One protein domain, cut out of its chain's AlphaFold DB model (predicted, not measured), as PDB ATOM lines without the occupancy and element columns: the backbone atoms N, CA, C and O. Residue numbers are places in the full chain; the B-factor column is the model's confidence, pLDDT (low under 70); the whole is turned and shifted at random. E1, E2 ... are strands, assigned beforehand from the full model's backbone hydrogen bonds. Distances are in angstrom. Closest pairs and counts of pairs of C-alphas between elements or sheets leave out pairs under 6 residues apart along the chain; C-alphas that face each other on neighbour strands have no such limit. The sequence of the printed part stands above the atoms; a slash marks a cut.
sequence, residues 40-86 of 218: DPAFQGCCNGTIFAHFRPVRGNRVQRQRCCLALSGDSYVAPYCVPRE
ATOM      1  N   ASP A  40     301.522 212.494 235.390       96.25
ATOM      2  CA  ASP A  40     302.556 212.530 236.422       96.25
ATOM      3  C   ASP A  40     302.106 213.410 237.603       96.25
ATOM      4  O   ASP A  40     302.024 214.637 237.445       96.25
ATOM      5  N   PRO A  41     301.848 212.833 238.792       93.19
ATOM      6  CA  PRO A  41     301.417 213.597 239.959       93.19
ATOM      7  C   PRO A  41     302.469 214.588 240.476       93.19
ATOM      8  O   PRO A  41     302.138 215.457 241.281       93.19
ATOM      9  N   ALA A  42     303.731 214.496 240.039       93.88
ATOM     10  CA  ALA A  42     304.765 215.450 240.431       93.88
ATOM     11  C   ALA A  42     304.537 216.846 239.823       93.88
ATOM     12  O   ALA A  42     304.836 217.861 240.458       93.88
ATOM     13  N   PHE A  43     303.977 216.918 238.611       94.38
ATOM     14  CA  PHE A  43     303.844 218.172 237.855       94.38
ATOM     15  C   PHE A  43     302.418 218.479 237.410       94.38
ATOM     16  O   PHE A  43     302.118 219.626 237.063       94.38
ATOM     17  N   GLN A  44     301.544 217.479 237.406       96.75
ATOM     18  CA  GLN A  44     300.202 217.564 236.858       96.75
ATOM     19  C   GLN A  44     299.181 217.058 237.876       96.75
ATOM     20  O   GLN A  44     299.474 216.223 238.723       96.75
ATOM     21  N   GLY A  45     297.961 217.569 237.779       95.38
ATOM     22  CA  GLY A  45     296.812 217.089 238.530       95.38
ATOM     23  C   GLY A  45     295.662 216.731 237.603       95.38
ATOM     24  O   GLY A  45     295.613 217.171 236.460       95.38
ATOM     25  N   CYS A  46     294.703 215.976 238.126       96.50
ATOM     26  CA  CYS A  46     293.446 215.674 237.451       96.50
ATOM     27  C   CYS A  46     292.306 216.479 238.083       96.50
ATOM     28  O   CYS A  46     292.166 216.506 239.307       96.50
ATOM     29  N   CYS A  47     291.489 217.135 237.266       96.50
ATOM     30  CA  CYS A  47     290.285 217.845 237.685       96.50
ATOM     31  C   CYS A  47     289.137 217.445 236.757       96.50
ATOM     32  O   CYS A  47     289.158 217.776 235.574       96.50
ATOM     33  N   ASN A  48     288.173 216.677 237.276       94.94
ATOM     34  CA  ASN A  48     287.005 216.189 236.525       94.94
ATOM     35  C   ASN A  48     287.358 215.555 235.167       94.94
ATOM     36  O   ASN A  48     286.814 215.908 234.125       94.94
ATOM     37  N   GLY A  49     288.352 214.664 235.173       93.69
ATOM     38  CA  GLY A  49     288.806 213.965 233.968       93.69
ATOM     39  C   GLY A  49     289.676 214.795 233.019       93.69
ATOM     40  O   GLY A  49     290.096 214.268 231.994       93.69
ATOM     41  N   THR A  50     289.982 216.053 233.350       94.88
ATOM     42  CA  THR A  50     290.948 216.878 232.608       94.88
ATOM     43  C   THR A  50     292.250 217.031 233.382       94.88
ATOM     44  O   THR A  50     292.254 217.325 234.579       94.88
ATOM     45  N   ILE A  51     293.373 216.821 232.699       96.44
ATOM     46  CA  ILE A  51     294.709 216.981 233.277       96.44
ATOM     47  C   ILE A  51     295.105 218.463 233.219       96.44
ATOM     48  O   ILE A  51     294.942 219.118 232.191       96.44
ATOM     49  N   PHE A  52     295.647 218.999 234.311       96.12
ATOM     50  CA  PHE A  52     296.139 220.374 234.409       96.12
ATOM     51  C   PHE A  52     297.542 220.420 235.019       96.12
ATOM     52  O   PHE A  52     297.908 219.566 235.820       96.12
ATOM     53  N   ALA A  53     298.332 221.442 234.688       96.38
ATOM     54  CA  ALA A  53     299.642 221.642 235.305       96.38
ATOM     55  C   ALA A  53     299.500 222.202 236.729       96.38
ATOM     56  O   ALA A  53     298.761 223.153 236.970       96.38
ATOM     57  N   HIS A  54     300.258 221.673 237.686       94.56
ATOM     58  CA  HIS A  54     300.250 222.179 239.058       94.56
ATOM     59  C   HIS A  54     300.804 223.592 239.192       94.56
ATOM     60  O   HIS A  54     300.488 224.263 240.170       94.56
ATOM     61  N   PHE A  55     301.613 224.057 238.245       95.00
ATOM     62  CA  PHE A  55     302.272 225.351 238.315       95.00
ATOM     63  C   PHE A  55     301.963 226.164 237.066       95.00
ATOM     64  O   PHE A  55     302.265 225.747 235.950       95.00
ATOM     65  N   ARG A  56     301.396 227.356 237.262       93.12
ATOM     66  CA  ARG A  56     301.179 228.333 236.194       93.12
ATOM     67  C   ARG A  56     302.203 229.459 236.306       93.12
ATOM     68  O   ARG A  56     302.368 230.002 237.403       93.12
ATOM     69  N   PRO A  57     302.858 229.861 235.205       91.94
ATOM     70  CA  PRO A  57     303.694 231.050 235.210       91.94
ATOM     71  C   PRO A  57     302.829 232.300 235.430       91.94
ATOM     72  O   PRO A  57     301.839 232.539 234.738       91.94
ATOM     73  N   VAL A  58     303.215 233.101 236.414       92.94
ATOM     74  CA  VAL A  58     302.691 234.437 236.701       92.94
ATOM     75  C   VAL A  58     303.740 235.456 236.254       92.94
ATOM     76  O   VAL A  58     304.937 235.159 236.226       92.94
ATOM     77  N   ARG A  59     303.306 236.665 235.871       94.56
ATOM     78  CA  ARG A  59     304.219 237.744 235.459       94.56
ATOM     79  C   ARG A  59     305.363 237.908 236.472       94.56
ATOM     80  O   ARG A  59     305.129 237.931 237.678       94.56
ATOM     81  N   GLY A  60     306.584 238.051 235.955       89.12
ATOM     82  CA  GLY A  60     307.788 238.286 236.758       89.12
ATOM     83  C   GLY A  60     308.492 237.025 237.270       89.12
ATOM     84  O   GLY A  60     308.932 237.019 238.414       89.12
ATOM     85  N   ASN A  61     308.597 235.964 236.455       92.00
ATOM     86  CA  ASN A  61     309.285 234.701 236.794       92.00
ATOM     87  C   ASN A  61     308.764 233.992 238.057       92.00
ATOM     88  O   ASN A  61     309.451 233.152 238.636       92.00
ATOM     89  N   ARG A  62     307.545 234.306 238.498       93.62
ATOM     90  CA  ARG A  62     306.914 233.631 239.633       93.62
ATOM     91  C   ARG A  62     306.048 232.500 239.111       93.62
ATOM     92  O   ARG A  62     305.309 232.683 238.152       93.62
ATOM     93  N   VAL A  63     306.103 231.342 239.754       94.94
ATOM     94  CA  VAL A  63     305.158 230.251 239.504       94.94
ATOM     95  C   VAL A  63     304.114 230.242 240.608       94.94
ATOM     96  O   VAL A  63     304.437 230.400 241.784       94.94
ATOM     97  N   GLN A  64     302.848 230.089 240.235       95.81
ATOM     98  CA  GLN A  64     301.753 229.967 241.186       95.81
ATOM     99  C   GLN A  64     301.168 228.567 241.106       95.81
ATOM    100  O   GLN A  64     300.850 228.073 240.023       95.81
ATOM    101  N   ARG A  65     301.027 227.935 242.272       95.94
ATOM    102  CA  ARG A  65     300.420 226.614 242.372       95.94
ATOM    103  C   ARG A  65     298.929 226.701 242.054       95.94
ATOM    104  O   ARG A  65     298.232 227.552 242.603       95.94
ATOM    105  N   GLN A  66     298.453 225.814 241.194       96.94
ATOM    106  CA  GLN A  66     297.052 225.621 240.848       96.94
ATOM    107  C   GLN A  66     296.493 224.390 241.566       96.94
ATOM    108  O   GLN A  66     297.222 223.454 241.899       96.94
ATOM    109  N   ARG A  67     295.185 224.391 241.805       96.12
ATOM    110  CA  ARG A  67     294.437 223.293 242.422       96.12
ATOM    111  C   ARG A  67     293.069 223.153 241.765       96.12
ATOM    112  O   ARG A  67     292.534 224.125 241.235       96.12
ATOM    113  N   CYS A  68     292.525 221.941 241.817       96.75
ATOM    114  CA  CYS A  68     291.154 221.667 241.409       96.75
ATOM    115  C   CYS A  68     290.196 222.174 242.494       96.75
ATOM    116  O   CYS A  68     290.375 221.883 243.678       96.75
ATOM    117  N   CYS A  69     289.206 222.948 242.085       96.81
ATOM    118  CA  CYS A  69     288.195 223.560 242.926       96.81
ATOM    119  C   CYS A  69     286.810 223.155 242.430       96.81
ATOM    120  O   CYS A  69     286.635 222.830 241.259       96.81
ATOM    121  N   LEU A  70     285.821 223.197 243.322       95.75
ATOM    122  CA  LEU A  70     284.430 222.891 243.002       95.75
ATOM    123  C   LEU A  70     283.581 224.148 243.172       95.75
ATOM    124  O   LEU A  70     283.622 224.803 244.218       95.75
ATOM    125  N   ALA A  71     282.819 224.487 242.141       91.50
ATOM    126  CA  ALA A  71     281.846 225.563 242.156       91.50
ATOM    127  C   ALA A  71     280.614 225.182 242.993       91.50
ATOM    128  O   ALA A  71     280.430 224.040 243.433       91.50
ATOM    129  N   LEU A  72     279.747 226.166 243.234       88.06
ATOM    130  CA  LEU A  72     278.443 225.936 243.863       88.06
ATOM    131  C   LEU A  72     277.489 225.169 242.937       88.06
ATOM    132  O   LEU A  72     276.676 224.400 243.438       88.06
ATOM    133  N   SER A  73     277.643 225.313 241.616       90.81
ATOM    134  CA  SER A  73     276.897 224.561 240.597       90.81
ATOM    135  C   SER A  73     277.252 223.071 240.547       90.81
ATOM    136  O   SER A  73     276.533 222.299 239.925       90.81
ATOM    137  N   GLY A  74     278.345 222.657 241.202       90.25
ATOM    138  CA  GLY A  74     278.903 221.306 241.093       90.25
ATOM    139  C   GLY A  74     280.000 221.179 240.033       90.25
ATOM    140  O   GLY A  74     280.725 220.188 240.041       90.25
ATOM    141  N   ASP A  75     280.189 222.199 239.192       93.75
ATOM    142  CA  ASP A  75     281.251 222.204 238.186       93.75
ATOM    143  C   ASP A  75     282.632 222.306 238.830       93.75
ATOM    144  O   ASP A  75     282.859 223.062 239.779       93.75
ATOM    145  N   SER A  76     283.593 221.574 238.285       95.50
ATOM    146  CA  SER A  76     284.990 221.685 238.686       95.50
ATOM    147  C   SER A  76     285.722 222.742 237.862       95.50
ATOM    148  O   SER A  76     285.537 222.818 236.649       95.50
ATOM    149  N   TYR A  77     286.637 223.481 238.478       96.19
ATOM    150  CA  TYR A  77     287.512 224.426 237.786       96.19
ATOM    151  C   TYR A  77     288.914 224.419 238.396       96.19
ATOM    152  O   TYR A  77     289.104 224.030 239.547       96.19
ATOM    153  N   VAL A  78     289.917 224.863 237.639       96.88
ATOM    154  CA  VAL A  78     291.308 224.936 238.109       96.88
ATOM    155  C   VAL A  78     291.664 226.381 238.436       96.88
ATOM    156  O   VAL A  78     291.612 227.255 237.574       96.88
ATOM    157  N   ALA A  79     292.061 226.639 239.681       96.25
ATOM    158  CA  ALA A  79     292.401 227.977 240.156       96.25
ATOM    159  C   ALA A  79     293.556 227.948 241.171       96.25
ATOM    160  O   ALA A  79     293.817 226.920 241.797       96.25
ATOM    161  N   PRO A  80     294.275 229.067 241.373       95.31
ATOM    162  CA  PRO A  80     295.306 229.150 242.409       95.31
ATOM    163  C   PRO A  80     294.743 229.085 243.838       95.31
ATOM    164  O   PRO A  80     295.409 228.636 244.776       95.31
ATOM    165  N   TYR A  81     293.495 229.500 244.021       95.00
ATOM    166  CA  TYR A  81     292.753 229.418 245.270       95.00
ATOM    167  C   TYR A  81     291.300 229.075 244.965       95.00
ATOM    168  O   TYR A  81     290.731 229.573 243.995       95.00
ATOM    169  N   CYS A  82     290.718 228.204 245.784       94.00
ATOM    170  CA  CYS A  82     289.297 227.911 245.701       94.00
ATOM    171  C   CYS A  82     288.547 228.998 246.452       94.00
ATOM    172  O   CYS A  82     288.915 229.323 247.583       94.00
ATOM    173  N   VAL A  83     287.512 229.558 245.826       90.50
ATOM    174  CA  VAL A  83     286.609 230.474 246.519       90.50
ATOM    175  C   VAL A  83     285.950 229.675 247.646       90.50
ATOM    176  O   VAL A  83     285.342 228.638 247.360       90.50
ATOM    177  N   PRO A  84     286.123 230.066 248.922       80.62
ATOM    178  CA  PRO A  84     285.459 229.377 250.012       80.62
ATOM    179  C   PRO A  84     283.956 229.439 249.757       80.62
ATOM    180  O   PRO A  84     283.425 230.496 249.416       80.62
ATOM    181  N   ARG A  85     283.266 228.304 249.910       79.56
ATOM    182  CA  ARG A  85     281.807 228.331 249.989       79.56
ATOM    183  C   ARG A  85     281.487 229.225 251.174       79.56
ATOM    184  O   ARG A  85     281.853 228.868 252.295       79.56
ATOM    185  N   GLU A  86     280.892 230.389 250.918       73.25
ATOM    186  CA  GLU A  86     280.342 231.211 251.985       73.25
ATOM    187  C   GLU A  86     279.458 230.279 252.800       73.25
ATOM    188  O   GLU A  86     278.476 229.722 252.303       73.25
TER     189      GLU A  86
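What this domain is: This is residues 40 to 86 of the 218 residues of an uncharacterized protein of Aphanomyces euteiches (UniProt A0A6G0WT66). Three short strand hairpins follow one another in a flat, open shape: E1 with E2 and E5 with E6 lie near each other, while E3 with E4 reaches out to one end. The turn of E3 and E4 and the turn of E5 and E6 mark the two ends of the longest axis. The printed part has 47 residues with six named strands, E1 to E6 in chain order, and no named helix; each hairpin is an antiparallel sheet of two strands, and the class is all strand. It is only just loose, close to compact, with a radius of gyration of the C-alphas of 11.7 A and spans of 34 by 25 by 12 A.

Where its parts are: E1, residues 44 to 47, begins at C-alpha 44 (300.202, 217.564, 236.858) and is 10.0 A long. E2 is residues 50 to 53, 10.3 A, and E3 residues 55 to 58, 9.2 A. E4 is residues 62 to 65, 9.9 A, and E5 residues 67 to 70, 10.0 A. E6, residues 76 to 79, is 9.8 A long and ends at C-alpha 79 (292.401, 227.977, 240.156).

How they stand to each other: E1 and E2 form a hairpin at 144 degrees, with N 45 and O 52 2.8 A apart. E2 runs on into E3 at 56 degrees across one residue. In the hairpin of E3 and E4, N 58 and O 62 are 2.8 A apart. E4 runs on into E5 at 45 degrees. In the hairpin of E5 and E6, N 69 and O 77 are 2.8 A apart. The closest C-alphas of E1 and E5, Cys 47 and Cys 68, are 5.4 A apart. E3 and E5 are apart.

The domain as a whole: The two C-alphas farthest apart, of Asn 61 and Ser 73, are 34.2 A apart. The printed part has no cut, and each link between strands is tight. The mean pLDDT of the printed part is 93.4, and no printed residue is under 70.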